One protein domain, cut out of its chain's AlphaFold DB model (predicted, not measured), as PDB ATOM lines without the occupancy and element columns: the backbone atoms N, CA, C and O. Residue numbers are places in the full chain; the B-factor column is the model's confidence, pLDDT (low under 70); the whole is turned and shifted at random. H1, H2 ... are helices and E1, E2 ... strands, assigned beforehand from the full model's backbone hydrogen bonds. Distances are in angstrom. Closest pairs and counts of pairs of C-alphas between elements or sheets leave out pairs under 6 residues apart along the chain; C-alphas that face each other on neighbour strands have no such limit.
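This is residues 3 to 110 of the 116 residues of an uncharacterized protein of Burkholderia ubonensis (UniProt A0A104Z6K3). There is little regular structure: a strongly twisted sheet, E1, E2, E5, with helix H1 over one face, and a small hairpin, E3 and E4, far from it. The printed part has 108 residues, 29 in named elements, mostly strand, in the order E1, E2, E3, E4, H1, E5; both sheets are antiparallel. It is compact, with a radius of gyration of the C-alphas of 14.5 A and spans of 40 by 30 by 23 A.

E1, residues 3 to 8, begins at C-alpha 3 (208.429, 164.402, 202.148). E2 is residues 11 to 17, 18.9 A long, E3 32 to 34, E4 43 to 45 and H1 76 to 80. E5, residues 85 to 89, ends at C-alpha 89 (202.418, 172.738, 195.861).

In the hairpin E1 and E2, N 4 and O 15 are within hydrogen-bond range, 2.8 A; between E2 and E5, N 14 and O 88, 2.8 A. H1, its O i to N i+4 pair within range, is on this sheet, over E5, at a height over the sheet of 7.6 A.

Links E2 to E3 and E4 to H1 are long. The printed part has no cut, and no printed residue is under 70 in pLDDT.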
ATOM      1  N   THR A   3     209.486 164.028 203.091       97.19
ATOM      2  CA  THR A   3     208.429 164.402 202.148       97.19
ATOM      3  C   THR A   3     207.718 163.176 201.587       97.19
ATOM      4  O   THR A   3     208.279 162.081 201.524       97.19
ATOM      5  N   LYS A   4     206.462 163.359 201.179       96.62
ATOM      6  CA  LYS A   4     205.643 162.355 200.498       96.62
ATOM      7  C   LYS A   4     204.716 163.047 199.503       96.62
ATOM      8  O   LYS A   4     204.006 163.978 199.875       96.62
ATOM      9  N   GLN A   5     204.699 162.579 198.257       96.94
ATOM     10  CA  GLN A   5     203.692 163.014 197.287       96.94
ATOM     11  C   GLN A   5     202.345 162.382 197.648       96.94
ATOM     12  O   GLN A   5     202.265 161.173 197.879       96.94
ATOM     13  N   ILE A   6     201.299 163.199 197.726       96.25
ATOM     14  CA  ILE A   6     199.937 162.757 198.034       96.25
ATOM     15  C   ILE A   6     198.937 163.414 197.084       96.25
ATOM     16  O   ILE A   6     199.204 164.463 196.506       96.25
ATOM     17  N   VAL A   7     197.752 162.816 196.976       96.06
ATOM     18  CA  VAL A   7     196.595 163.473 196.363       96.06
ATOM     19  C   VAL A   7     195.822 164.210 197.454       96.06
ATOM     20  O   VAL A   7     195.350 163.598 198.414       96.06
ATOM     21  N   TRP A   8     195.679 165.522 197.302       94.88
ATOM     22  CA  TRP A   8     194.972 166.401 198.224       94.88
ATOM     23  C   TRP A   8     193.943 167.231 197.465       94.88
ATOM     24  O   TRP A   8     194.294 167.982 196.560       94.88
ATOM     25  N   PHE A   9     192.660 167.041 197.786       93.88
ATOM     26  CA  PHE A   9     191.540 167.651 197.054       93.88
ATOM     27  C   PHE A   9     191.669 167.528 195.518       93.88
ATOM     28  O   PHE A   9     191.446 168.480 194.778       93.88
ATOM     29  N   GLY A  10     192.067 166.341 195.039       95.50
ATOM     30  CA  GLY A  10     192.219 166.041 193.609       95.50
ATOM     31  C   GLY A  10     193.503 166.566 192.956       95.50
ATOM     32  O   GLY A  10     193.683 166.372 191.758       95.50
ATOM     33  N   ARG A  11     194.407 167.201 193.713       95.94
ATOM     34  CA  ARG A  11     195.682 167.738 193.214       95.94
ATOM     35  C   ARG A  11     196.867 166.971 193.788       95.94
ATOM     36  O   ARG A  11     196.814 166.523 194.931       95.94
ATOM     37  N   SER A  12     197.930 166.826 193.000       96.81
ATOM     38  CA  SER A  12     199.195 166.265 193.484       96.81
ATOM     39  C   SER A  12     199.955 167.332 194.265       96.81
ATOM     40  O   SER A  12     200.235 168.402 193.726       96.81
ATOM     41  N   VAL A  13     200.269 167.052 195.526       97.75
ATOM     42  CA  VAL A  13     200.945 167.984 196.436       97.75
ATOM     43  C   VAL A  13     202.038 167.270 197.227       97.75
ATOM     44  O   VAL A  13     202.015 166.048 197.406       97.75
ATOM     45  N   THR A  14     202.967 168.050 197.768       97.88
ATOM     46  CA  THR A  14     204.019 167.565 198.661       97.88
ATOM     47  C   THR A  14     203.574 167.724 200.112       97.88
ATOM     48  O   THR A  14     203.473 168.839 200.614       97.88
ATOM     49  N   LEU A  15     203.347 166.616 200.817       97.88
ATOM     50  CA  LEU A  15     203.285 166.610 202.279       97.88
ATOM     51  C   LEU A  15     204.712 166.579 202.819       97.88
ATOM     52  O   LEU A  15     205.492 165.714 202.416       97.88
ATOM     53  N   ALA A  16     205.050 167.478 203.737       97.88
ATOM     54  CA  ALA A  16     206.372 167.509 204.352       97.88
ATOM     55  C   ALA A  16     206.310 167.682 205.865       97.88
ATOM     56  O   ALA A  16     205.404 168.337 206.370       97.88
ATOM     57  N   CYS A  17     207.293 167.126 206.573       97.44
ATOM     58  CA  CYS A  17     207.514 167.328 208.004       97.44
ATOM     59  C   CYS A  17     209.013 167.384 208.326       97.44
ATOM     60  O   CYS A  17     209.865 166.999 207.521       97.44
ATOM     61  N   ASP A  18     209.366 167.828 209.526       96.62
ATOM     62  CA  ASP A  18     210.767 167.857 209.966       96.62
ATOM     63  C   ASP A  18     211.308 166.486 210.437       96.62
ATOM     64  O   ASP A  18     212.521 166.286 210.430       96.62
ATOM     65  N   GLY A  19     210.430 165.525 210.756       96.12
ATOM     66  CA  GLY A  19     210.758 164.152 211.144       96.12
ATOM     67  C   GLY A  19     210.685 163.819 212.638       96.12
ATOM     68  O   GLY A  19     210.772 162.639 212.978       96.12
ATOM     69  N   LYS A  20     210.488 164.788 213.546       96.69
ATOM     70  CA  LYS A  20     210.464 164.494 215.001       96.69
ATOM     71  C   LYS A  20     209.084 164.019 215.487       96.69
ATOM     72  O   LYS A  20     208.366 164.713 216.208       96.69
ATOM     73  N   CYS A  21     208.677 162.814 215.087       96.50
ATOM     74  CA  CYS A  21     207.380 162.232 215.467       96.50
ATOM     75  C   CYS A  21     207.180 162.142 216.995       96.50
ATOM     76  O   CYS A  21     206.070 162.368 217.477       96.50
ATOM     77  N   ASN A  22     208.241 161.923 217.779       96.62
ATOM     78  CA  ASN A  22     208.190 161.943 219.249       96.62
ATOM     79  C   ASN A  22     207.887 163.335 219.845       96.62
ATOM     80  O   ASN A  22     207.604 163.447 221.031       96.62
ATOM     81  N   LYS A  23     207.907 164.396 219.033       96.56
ATOM     82  CA  LYS A  23     207.538 165.768 219.414       96.56
ATOM     83  C   LYS A  23     206.254 166.262 218.738       96.56
ATOM     84  O   LYS A  23     205.908 167.424 218.918       96.56
ATOM     85  N   ALA A  24     205.555 165.417 217.972       96.94
ATOM     86  CA  ALA A  24     204.286 165.760 217.327       96.94
ATOM     87  C   ALA A  24     203.109 165.511 218.276       96.94
ATOM     88  O   ALA A  24     202.795 164.358 218.579       96.94
ATOM     89  N   TRP A  25     202.478 166.577 218.753       96.62
ATOM     90  CA  TRP A  25     201.365 166.489 219.703       96.62
ATOM     91  C   TRP A  25     199.999 166.492 219.008       96.62
ATOM     92  O   TRP A  25     199.047 165.955 219.564       96.62
ATOM     93  N   GLY A  26     199.906 167.055 217.803       96.38
ATOM     94  CA  GLY A  26     198.651 167.406 217.139       96.38
ATOM     95  C   GLY A  26     198.345 168.903 217.275       96.38
ATOM     96  O   GLY A  26     198.688 169.529 218.280       96.38
ATOM     97  N   LEU A  27     197.700 169.501 216.275       94.44
ATOM     98  CA  LEU A  27     197.307 170.911 216.216       94.44
ATOM     99  C   LEU A  27     196.449 171.318 217.415       94.44
ATOM    100  O   LEU A  27     196.610 172.437 217.930       94.44
ATOM    101  N   GLN A  28     195.571 170.412 217.854       90.31
ATOM    102  CA  GLN A  28     194.683 170.635 218.994       90.31
ATOM    103  C   GLN A  28     195.404 170.465 220.332       90.31
ATOM    104  O   GLN A  28     195.155 171.222 221.268       90.31
ATOM    105  N   ASN A  29     196.343 169.518 220.404       94.62
ATOM    106  CA  ASN A  29     196.917 169.064 221.669       94.62
ATOM    107  C   ASN A  29     198.313 169.616 221.965       94.62
ATOM    108  O   ASN A  29     198.763 169.519 223.108       94.62
ATOM    109  N   ARG A  30     199.022 170.198 220.985       95.94
ATOM    110  CA  ARG A  30     200.329 170.810 221.254       95.94
ATOM    111  C   ARG A  30     200.157 171.925 222.283       95.94
ATOM    112  O   ARG A  30     199.401 172.862 222.016       95.94
ATOM    113  N   PRO A  31     200.882 171.882 223.416       96.19
ATOM    114  CA  PRO A  31     200.758 172.915 224.431       96.19
ATOM    115  C   PRO A  31     201.119 174.303 223.894       96.19
ATOM    116  O   PRO A  31     202.097 174.485 223.159       96.19
ATOM    117  N   LYS A  32     200.316 175.289 224.294       95.81
ATOM    118  CA  LYS A  32     200.407 176.688 223.864       95.81
ATOM    119  C   LYS A  32     200.655 177.598 225.063       95.81
ATOM    120  O   LYS A  32     200.322 177.249 226.196       95.81
ATOM    121  N   VAL A  33     201.227 178.765 224.802       95.25
ATOM    122  CA  VAL A  33     201.224 179.918 225.709       95.25
ATOM    123  C   VAL A  33     200.236 180.925 225.140       95.25
ATOM    124  O   VAL A  33     200.306 181.217 223.951       95.25
ATOM    125  N   ARG A  34     199.308 181.409 225.967       94.62
ATOM    126  CA  ARG A  34     198.393 182.503 225.620       94.62
ATOM    127  C   ARG A  34     198.940 183.798 226.201       94.62
ATOM    128  O   ARG A  34     199.421 183.773 227.335       94.62
ATOM    129  N   PHE A  35     198.868 184.883 225.439       91.81
ATOM    130  CA  PHE A  35     199.456 186.167 225.834       91.81
ATOM    131  C   PHE A  35     198.419 187.205 226.260       91.81
ATOM    132  O   PHE A  35     198.714 188.018 227.132       91.81
ATOM    133  N   ASP A  36     197.202 187.137 225.718       88.81
ATOM    134  CA  ASP A  36     196.117 188.065 226.029       88.81
ATOM    135  C   ASP A  36     194.877 187.305 226.538       88.81
ATOM    136  O   ASP A  36     194.525 186.231 226.049       88.81
ATOM    137  N   GLN A  37     194.221 187.848 227.564       89.69
ATOM    138  CA  GLN A  37     192.946 187.326 228.068       89.69
ATOM    139  C   GLN A  37     191.753 187.812 227.237       89.69
ATOM    140  O   GLN A  37     190.724 187.139 227.205       89.69
ATOM    141  N   LEU A  38     191.884 188.971 226.585       93.88
ATOM    142  CA  LEU A  38     190.861 189.583 225.740       93.88
ATOM    143  C   LEU A  38     190.958 189.121 224.280       93.88
ATOM    144  O   LEU A  38     189.956 189.178 223.570       93.88
ATOM    145  N   ASP A  39     192.119 188.617 223.855       92.06
ATOM    146  CA  ASP A  39     192.309 187.933 222.572       92.06
ATOM    147  C   ASP A  39     192.762 186.473 222.791       92.06
ATOM    148  O   ASP A  39     193.961 186.187 222.848       92.06
ATOM    149  N   PRO A  40     191.821 185.515 222.907       89.25
ATOM    150  CA  PRO A  40     192.150 184.106 223.120       89.25
ATOM    151  C   PRO A  40     192.858 183.453 221.922       89.25
ATOM    152  O   PRO A  40     193.418 182.361 222.082       89.25
ATOM    153  N   ASP A  41     192.837 184.098 220.752       92.56
ATOM    154  CA  ASP A  41     193.554 183.656 219.564       92.56
ATOM    155  C   ASP A  41     194.995 184.177 219.534       92.56
ATOM    156  O   ASP A  41     195.738 183.783 218.640       92.56
ATOM    157  N   ASP A  42     195.445 185.003 220.486       95.75
ATOM    158  CA  ASP A  42     196.855 185.381 220.607       95.75
ATOM    159  C   ASP A  42     197.650 184.326 221.396       95.75
ATOM    160  O   ASP A  42     197.652 184.280 222.637       95.75
ATOM    161  N   TYR A  43     198.325 183.435 220.661       95.38
ATOM    162  CA  TYR A  43     199.094 182.349 221.255       95.38
ATOM    163  C   TYR A  43     200.386 182.005 220.505       95.38
ATOM    164  O   TYR A  43     200.562 182.216 219.308       95.38
ATOM    165  N   ALA A  44     201.295 181.344 221.214       96.25
ATOM    166  CA  ALA A  44     202.412 180.644 220.597       96.25
ATOM    167  C   ALA A  44     202.370 179.162 220.945       96.25
ATOM    168  O   ALA A  44     202.103 178.776 222.086       96.25
ATOM    169  N   TYR A  45     202.675 178.315 219.968       96.69
ATOM    170  CA  TYR A  45     203.056 176.944 220.270       96.69
ATOM    171  C   TYR A  45     204.381 176.956 221.031       96.69
ATOM    172  O   TYR A  45     205.332 177.615 220.607       96.69
ATOM    173  N   LYS A  46     204.452 176.195 222.127       97.06
ATOM    174  CA  LYS A  46     205.695 176.033 222.887       97.06
ATOM    175  C   LYS A  46     206.800 175.412 222.027       97.06
ATOM    176  O   LYS A  46     206.521 174.564 221.165       97.06
ATOM    177  N   ALA A  47     208.039 175.815 222.291       97.06
ATOM    178  CA  ALA A  47     209.226 175.248 221.663       97.06
ATOM    179  C   ALA A  47     209.415 173.776 222.066       97.06
ATOM    180  O   ALA A  47     208.974 173.340 223.130       97.06
ATOM    181  N   ASP A  48     210.116 172.996 221.244       97.31
ATOM    182  CA  ASP A  48     210.422 171.584 221.515       97.31
ATOM    183  C   ASP A  48     211.209 171.401 222.828       97.31
ATOM    184  O   ASP A  48     211.057 170.366 223.483       97.31
ATOM    185  N   GLY A  49     212.027 172.395 223.203       97.12
ATOM    186  CA  GLY A  49     212.809 172.422 224.446       97.12
ATOM    187  C   GLY A  49     211.992 172.737 225.704       97.12
ATOM    188  O   GLY A  49     212.428 172.422 226.805       97.12
ATOM    189  N   GLU A  50     210.791 173.299 225.554       97.69
ATOM    190  CA  GLU A  50     209.867 173.569 226.668       97.69
ATOM    191  C   GLU A  50     208.932 172.381 226.957       97.69
ATOM    192  O   GLU A  50     208.114 172.432 227.878       97.69
ATOM    193  N   LEU A  51     208.999 171.332 226.133       96.62
ATOM    194  CA  LEU A  51     208.084 170.197 226.149       96.62
ATOM    195  C   LEU A  51     208.827 168.888 226.419       96.62
ATOM    196  O   LEU A  51     209.945 168.671 225.948       96.62
ATOM    197  N   GLY A  52     208.142 167.964 227.092       96.19
ATOM    198  CA  GLY A  52     208.539 166.559 227.149       96.19
ATOM    199  C   GLY A  52     208.363 165.853 225.801       96.19
ATOM    200  O   GLY A  52     208.353 166.476 224.732       96.19
ATOM    201  N   GLU A  53     208.231 164.535 225.835       96.50
ATOM    202  CA  GLU A  53     207.821 163.777 224.654       96.50
ATOM    203  C   GLU A  53     206.307 163.856 224.466       96.50
ATOM    204  O   GLU A  53     205.541 163.854 225.429       96.50
ATOM    205  N   ALA A  54     205.882 163.946 223.209       96.06
ATOM    206  CA  ALA A  54     204.479 163.846 222.853       96.06
ATOM    207  C   ALA A  54     203.998 162.403 223.061       96.06
ATOM    208  O   ALA A  54     204.750 161.468 222.767       96.06
ATOM    209  N   PRO A  55     202.738 162.192 223.474       94.00
ATOM    210  CA  PRO A  55     202.193 160.851 223.638       94.00
ATOM    211  C   PRO A  55     202.256 160.063 222.320       94.00
ATOM    212  O   PRO A  55     202.164 160.633 221.224       94.00
ATOM    213  N   GLY A  56     202.432 158.742 222.424       91.19
ATOM    214  CA  GLY A  56     202.415 157.845 221.264       91.19
ATOM    215  C   GLY A  56     201.069 157.889 220.540       91.19
ATOM    216  O   GLY A  56     201.034 158.039 219.322       91.19
ATOM    217  N   ASP A  57     199.983 157.867 221.314       90.88
ATOM    218  CA  ASP A  57     198.626 158.140 220.851       90.88
ATOM    219  C   ASP A  57     198.156 159.502 221.402       90.88
ATOM    220  O   ASP A  57     197.939 159.629 222.609       90.88
ATOM    221  N   PRO A  58     198.025 160.540 220.557       86.31
ATOM    222  CA  PRO A  58     197.537 161.847 220.976       86.31
ATOM    223  C   PRO A  58     196.014 161.887 221.173       86.31
ATOM    224  O   PRO A  58     195.483 162.951 221.473       86.31
ATOM    225  N   GLY A  59     195.297 160.774 220.981       89.38
ATOM    226  CA  GLY A  59     193.838 160.712 221.096       89.38
ATOM    227  C   GLY A  59     193.103 161.359 219.920       89.38
ATOM    228  O   GLY A  59     191.892 161.562 219.986       89.38
ATOM    229  N   THR A  60     193.817 161.695 218.842       93.25
ATOM    230  CA  THR A  60     193.252 162.276 217.620       93.25
ATOM    231  C   THR A  60     193.485 161.347 216.435       93.25
ATOM    232  O   THR A  60     194.551 160.750 216.283       93.25
ATOM    233  N   SER A  61     192.477 161.225 215.573       94.94
ATOM    234  CA  SER A  61     192.544 160.417 214.357       94.94
ATOM    235  C   SER A  61     191.922 161.166 213.189       94.94
ATOM    236  O   SER A  61     190.970 161.921 213.365       94.94
ATOM    237  N   GLU A  62     192.435 160.931 211.986       95.88
ATOM    238  CA  GLU A  62     191.962 161.592 210.775       95.88
ATOM    239  C   GLU A  62     191.647 160.562 209.699       95.88
ATOM    240  O   GLU A  62     192.529 159.911 209.129       95.88
ATOM    241  N   GLY A  63     190.350 160.379 209.436       91.94
ATOM    242  CA  GLY A  63     189.852 159.327 208.553       91.94
ATOM    243  C   GLY A  63     190.352 157.935 208.942       91.94
ATOM    244  O   GLY A  63     190.791 157.197 208.063       91.94
ATOM    245  N   GLY A  64     190.356 157.626 210.243       94.38
ATOM    246  CA  GLY A  64     190.805 156.344 210.796       94.38
ATOM    247  C   GLY A  64     192.322 156.195 210.954       94.38
ATOM    248  O   GLY A  64     192.775 155.174 211.459       94.38
ATOM    249  N   HIS A  65     193.119 157.192 210.557       96.50
ATOM    250  CA  HIS A  65     194.567 157.166 210.758       96.50
ATOM    251  C   HIS A  65     194.959 157.894 212.042       96.50
ATOM    252  O   HIS A  65     194.597 159.055 212.226       96.50
ATOM    253  N   LEU A  66     195.741 157.225 212.887       96.00
ATOM    254  CA  LEU A  66     196.386 157.805 214.065       96.00
ATOM    255  C   LEU A  66     197.767 158.378 213.717       96.00
ATOM    256  O   LEU A  66     198.299 158.166 212.618       96.00
ATOM    257  N   LYS A  67     198.367 159.074 214.686       96.56
ATOM    258  CA  LYS A  67     199.761 159.521 214.634       96.56
ATOM    259  C   LYS A  67     200.706 158.342 214.334       96.56
ATOM    260  O   LYS A  67     200.689 157.350 215.061       96.56
ATOM    261  N   PRO A  68     201.562 158.430 213.300       96.44
ATOM    262  CA  PRO A  68     202.557 157.397 213.044       96.44
ATOM    263  C   PRO A  68     203.754 157.518 213.998       96.44
ATOM    264  O   PRO A  68     204.141 158.616 214.403       96.44
ATOM    265  N   ALA A  69     204.397 156.385 214.291       94.94
ATOM    266  CA  ALA A  69     205.609 156.342 215.113       94.94
ATOM    267  C   ALA A  69     206.836 156.959 214.414       94.94
ATOM    268  O   ALA A  69     207.760 157.427 215.076       94.94
ATOM    269  N   SER A  70     206.854 156.970 213.079       96.44
ATOM    270  CA  SER A  70     207.962 157.498 212.284       96.44
ATOM    271  C   SER A  70     207.489 158.090 210.946       96.44
ATOM    272  O   SER A  70     206.384 157.783 210.482       96.44
ATOM    273  N   PRO A  71     208.321 158.912 210.274       96.56
ATOM    274  CA  PRO A  71     207.949 159.563 209.016       96.56
ATOM    275  C   PRO A  71     207.651 158.603 207.856       96.56
ATOM    276  O   PRO A  71     206.927 158.978 206.934       96.56
ATOM    277  N   SER A  72     208.155 157.363 207.889       96.56
ATOM    278  CA  SER A  72     207.825 156.354 206.869       96.56
ATOM    279  C   SER A  72     206.338 155.979 206.883       96.56
ATOM    280  O   SER A  72     205.786 155.612 205.848       96.56
ATOM    281  N   GLY A  73     205.668 156.147 208.028       96.12
ATOM    282  CA  GLY A  73     204.231 155.947 208.204       96.12
ATOM    283  C   GLY A  73     203.366 157.166 207.867       96.12
ATOM    284  O   GLY A  73     202.202 157.183 208.260       96.12
ATOM    285  N   MET A  74     203.898 158.190 207.182       97.38
ATOM    286  CA  MET A  74     203.148 159.408 206.841       97.38
ATOM    287  C   MET A  74     201.779 159.096 206.218       97.38
ATOM    288  O   MET A  74     201.678 158.444 205.169       97.38
ATOM    289  N   ASN A  75     200.726 159.595 206.861       96.88
ATOM    290  CA  ASN A  75     199.334 159.248 206.587       96.88
ATOM    291  C   ASN A  75     198.420 160.490 206.678       96.88
ATOM    292  O   ASN A  75     198.893 161.628 206.684       96.88
ATOM    293  N   ARG A  76     197.099 160.279 206.731       96.81
ATOM    294  CA  ARG A  76     196.107 161.365 206.766       96.81
ATOM    295  C   ARG A  76     196.157 162.207 208.049       96.81
ATOM    296  O   ARG A  76     195.840 163.389 207.992       96.81
ATOM    297  N   TRP A  77     196.602 161.645 209.171       97.56
ATOM    298  CA  TRP A  77     196.827 162.411 210.398       97.56
ATOM    299  C   TRP A  77     197.941 163.438 210.206       97.56
ATOM    300  O   TRP A  77     197.794 164.597 210.581       97.56
ATOM    301  N   CYS A  78     199.019 163.064 209.510       97.88
ATOM    302  CA  CYS A  78     200.093 164.000 209.185       97.88
ATOM    303  C   CYS A  78     199.604 165.186 208.340       97.88
ATOM    304  O   CYS A  78     200.043 166.310 208.544       97.88
ATOM    305  N   SER A  79     198.691 164.972 207.396       97.06
ATOM    306  CA  SER A  79     198.216 166.055 206.529       97.06
ATOM    307  C   SER A  79     197.126 166.937 207.140       97.06
ATOM    308  O   SER A  79     196.817 167.973 206.554       97.06
ATOM    309  N   ARG A  80     196.529 166.547 208.274       96.31
ATOM    310  CA  ARG A  80     195.365 167.240 208.861       96.31
ATOM    311  C   ARG A  80     195.525 167.679 210.301       96.31
ATOM    312  O   ARG A  80     194.982 168.715 210.650       96.31
ATOM    313  N   GLU A  81     196.250 166.910 211.101       97.38
ATOM    314  CA  GLU A  81     196.320 167.118 212.545       97.38
ATOM    315  C   GLU A  81     197.748 167.325 213.043       97.38
ATOM    316  O   GLU A  81     197.946 168.012 214.030       97.38
ATOM    317  N   CYS A  82     198.772 166.795 212.379       97.38
ATOM    318  CA  CYS A  82     200.152 167.025 212.805       97.38
ATOM    319  C   CYS A  82     200.568 168.488 212.592       97.38
ATOM    320  O   CYS A  82     200.664 168.970 211.465       97.38
ATOM    321  N   GLU A  83     200.926 169.174 213.674       96.19
ATOM    322  CA  GLU A  83     201.308 170.587 213.671       96.19
ATOM    323  C   GLU A  83     202.700 170.859 213.084       96.19
ATOM    324  O   GLU A  83     203.096 172.009 212.887       96.19
ATOM    325  N   ARG A  84     203.453 169.782 212.838       96.31
ATOM    326  CA  ARG A  84     204.848 169.773 212.364       96.31
ATOM    327  C   ARG A  84     204.945 169.374 210.895       96.31
ATOM    328  O   ARG A  84     206.047 169.247 210.360       96.31
ATOM    329  N   SER A  85     203.801 169.153 210.251       97.38
ATOM    330  CA  SER A  85     203.706 168.956 208.811       97.38
ATOM    331  C   SER A  85     202.888 170.037 208.139       97.38
ATOM    332  O   SER A  85     202.079 170.733 208.745       97.38
ATOM    333  N   SER A  86     203.133 170.194 206.847       96.94
ATOM    334  CA  SER A  86     202.398 171.112 205.991       96.94
ATOM    335  C   SER A  86     202.333 170.563 204.574       96.94
ATOM    336  O   SER A  86     203.071 169.643 204.205       96.94
ATOM    337  N   ILE A  87     201.400 171.110 203.805       97.25
ATOM    338  CA  ILE A  87     201.157 170.747 202.416       97.25
ATOM    339  C   ILE A  87     201.688 171.872 201.539       97.25
ATOM    340  O   ILE A  87     201.388 173.038 201.776       97.25
ATOM    341  N   PHE A  88     202.459 171.500 200.527       97.25
ATOM    342  CA  PHE A  88     203.093 172.409 199.586       97.25
ATOM    343  C   PHE A  88     202.712 172.013 198.167       97.25
ATOM    344  O   PHE A  88     202.562 170.826 197.864       97.25
ATOM    345  N   GLU A  89     202.595 172.999 197.286       96.19
ATOM    346  CA  GLU A  89     202.418 172.738 195.861       96.19
ATOM    347  C   GLU A  89     203.601 171.933 195.302       96.19
ATOM    348  O   GLU A  89     204.739 172.020 195.778       96.19
ATOM    349  N   SER A  90     203.327 171.097 194.302       91.38
ATOM    350  CA  SER A  90     204.367 170.270 193.690       91.38
ATOM    351  C   SER A  90     205.424 171.148 193.006       91.38
ATOM    352  O   SER A  90     205.092 172.088 192.288       91.38
ATOM    353  N   GLY A  91     206.706 170.857 193.246       88.06
ATOM    354  CA  GLY A  91     207.833 171.609 192.678       88.06
ATOM    355  C   GLY A  91     208.190 172.917 193.395       88.06
ATOM    356  O   GLY A  91     209.176 173.550 193.022       88.06
ATOM    357  N   VAL A  92     207.449 173.317 194.432       92.44
ATOM    358  CA  VAL A  92     207.767 174.509 195.234       92.44
ATOM    359  C   VAL A  92     208.740 174.147 196.367       92.44
ATOM    360  O   VAL A  92     208.601 173.073 196.963       92.44
ATOM    361  N   PRO A  93     209.720 175.015 196.700       93.94
ATOM    362  CA  PRO A  93     210.564 174.830 197.873       93.94
ATOM    363  C   PRO A  93     209.743 174.626 199.148       93.94
ATOM    364  O   PRO A  93     208.825 175.383 199.459       93.94
ATOM    365  N   VAL A  94     210.094 173.585 199.893       95.06
ATOM    366  CA  VAL A  94     209.415 173.205 201.129       95.06
ATOM    367  C   VAL A  94     210.122 173.858 202.310       95.06
ATOM    368  O   VAL A  94     211.295 173.584 202.559       95.06
ATOM    369  N   GLN A  95     209.381 174.653 203.078       94.69
ATOM    370  CA  GLN A  95     209.825 175.177 204.365       94.69
ATOM    371  C   GLN A  95     208.782 174.844 205.428       94.69
ATOM    372  O   GLN A  95     207.679 175.386 205.436       94.69
ATOM    373  N   VAL A  96     209.126 173.916 206.317       94.81
ATOM    374  CA  VAL A  96     208.276 173.552 207.454       94.81
ATOM    375  C   VAL A  96     208.505 174.508 208.621       94.81
ATOM    376  O   VAL A  96     209.580 175.090 208.758       94.81
ATOM    377  N   ARG A  97     207.482 174.661 209.464       93.56
ATOM    378  CA  ARG A  97     207.540 175.473 210.682       93.56
ATOM    379  C   ARG A  97     208.659 174.990 211.606       93.56
ATOM    380  O   ARG A  97     208.762 173.792 211.866       93.56
ATOM    381  N   ASP A  98     209.440 175.931 212.129       93.62
ATOM    382  CA  ASP A  98     210.449 175.644 213.143       93.62
ATOM    383  C   ASP A  98     209.839 175.692 214.552       93.62
ATOM    384  O   ASP A  98     209.094 176.606 214.898       93.62
ATOM    385  N   PHE A  99     210.161 174.680 215.353       96.00
ATOM    386  CA  PHE A  99     209.781 174.565 216.761       96.00
ATOM    387  C   PHE A  99     211.009 174.538 217.681       96.00
ATOM    388  O   PHE A  99     210.894 174.160 218.847       96.00
ATOM    389  N   SER A 100     212.197 174.900 217.183       94.62
ATOM    390  CA  SER A 100     213.368 175.159 218.028       94.62
ATOM    391  C   SER A 100     213.110 176.317 218.999       94.62
ATOM    392  O   SER A 100     213.574 176.273 220.137       94.62
ATOM    393  N   GLN A 101     212.283 177.275 218.574       94.25
ATOM    394  CA  GLN A 101     211.747 178.383 219.356       94.25
ATOM    395  C   GLN A 101     210.215 178.337 219.386       94.25
ATOM    396  O   GLN A 101     209.572 177.485 218.758       94.25
ATOM    397  N   ARG A 102     209.608 179.246 220.155       95.56
ATOM    398  CA  ARG A 102     208.152 179.407 220.183       95.56
ATOM    399  C   ARG A 102     207.648 179.843 218.810       95.56
ATOM    400  O   ARG A 102     208.166 180.784 218.221       95.56
ATOM    401  N   SER A 103     206.601 179.184 218.319       94.50
ATOM    402  CA  SER A 103     205.974 179.541 217.043       94.50
ATOM    403  C   SER A 103     204.708 180.347 217.297       94.50
ATOM    404  O   SER A 103     203.673 179.786 217.668       94.50
ATOM    405  N   TYR A 104     204.791 181.647 217.042       94.81
ATOM    406  CA  TYR A 104     203.699 182.606 217.202       94.81
ATOM    407  C   TYR A 104     202.721 182.519 216.033       94.81
ATOM    408  O   TYR A 104     203.138 182.439 214.876       94.81
ATOM    409  N   ASN A 105     201.420 182.543 216.319       93.81
ATOM    410  CA  ASN A 105     200.410 182.612 215.263       93.81
ATOM    411  C   ASN A 105     200.144 184.057 214.799       93.81
ATOM    412  O   ASN A 105     199.774 184.255 213.645       93.81
ATOM    413  N   GLN A 106     200.383 185.045 215.669       93.94
ATOM    414  CA  GLN A 106     200.273 186.479 215.387       93.94
ATOM    415  C   GLN A 106     201.620 187.200 215.624       93.94
ATOM    416  O   GLN A 106     201.740 188.011 216.542       93.94
ATOM    417  N   PRO A 107     202.675 186.922 214.829       92.19
ATOM    418  CA  PRO A 107     204.027 187.434 215.089       92.19
ATOM    419  C   PRO A 107     204.122 188.969 215.117       92.19
ATOM    420  O   PRO A 107     204.942 189.517 215.844       92.19
ATOM    421  N   TRP A 108     203.250 189.678 214.393       92.88
ATOM    422  CA  TRP A 108     203.216 191.147 214.371       92.88
ATOM    423  C   TRP A 108     202.858 191.785 215.724       92.88
ATOM    424  O   TRP A 108     203.135 192.966 215.918       92.88
ATOM    425  N   LYS A 109     202.265 191.031 216.660       93.00
ATOM    426  CA  LYS A 109     202.015 191.484 218.038       93.00
ATOM    427  C   LYS A 109     203.211 191.282 218.971       93.00
ATOM    428  O   LYS A 109     203.277 191.930 220.009       93.00
ATOM    429  N   HIS A 110     204.170 190.438 218.578       89.88
ATOM    430  CA  HIS A 110     205.326 190.031 219.389       89.88
ATOM    431  C   HIS A 110     206.663 190.293 218.663       89.88
ATOM    432  O   HIS A 110     207.471 189.372 218.500       89.88
TER     433      HIS A 110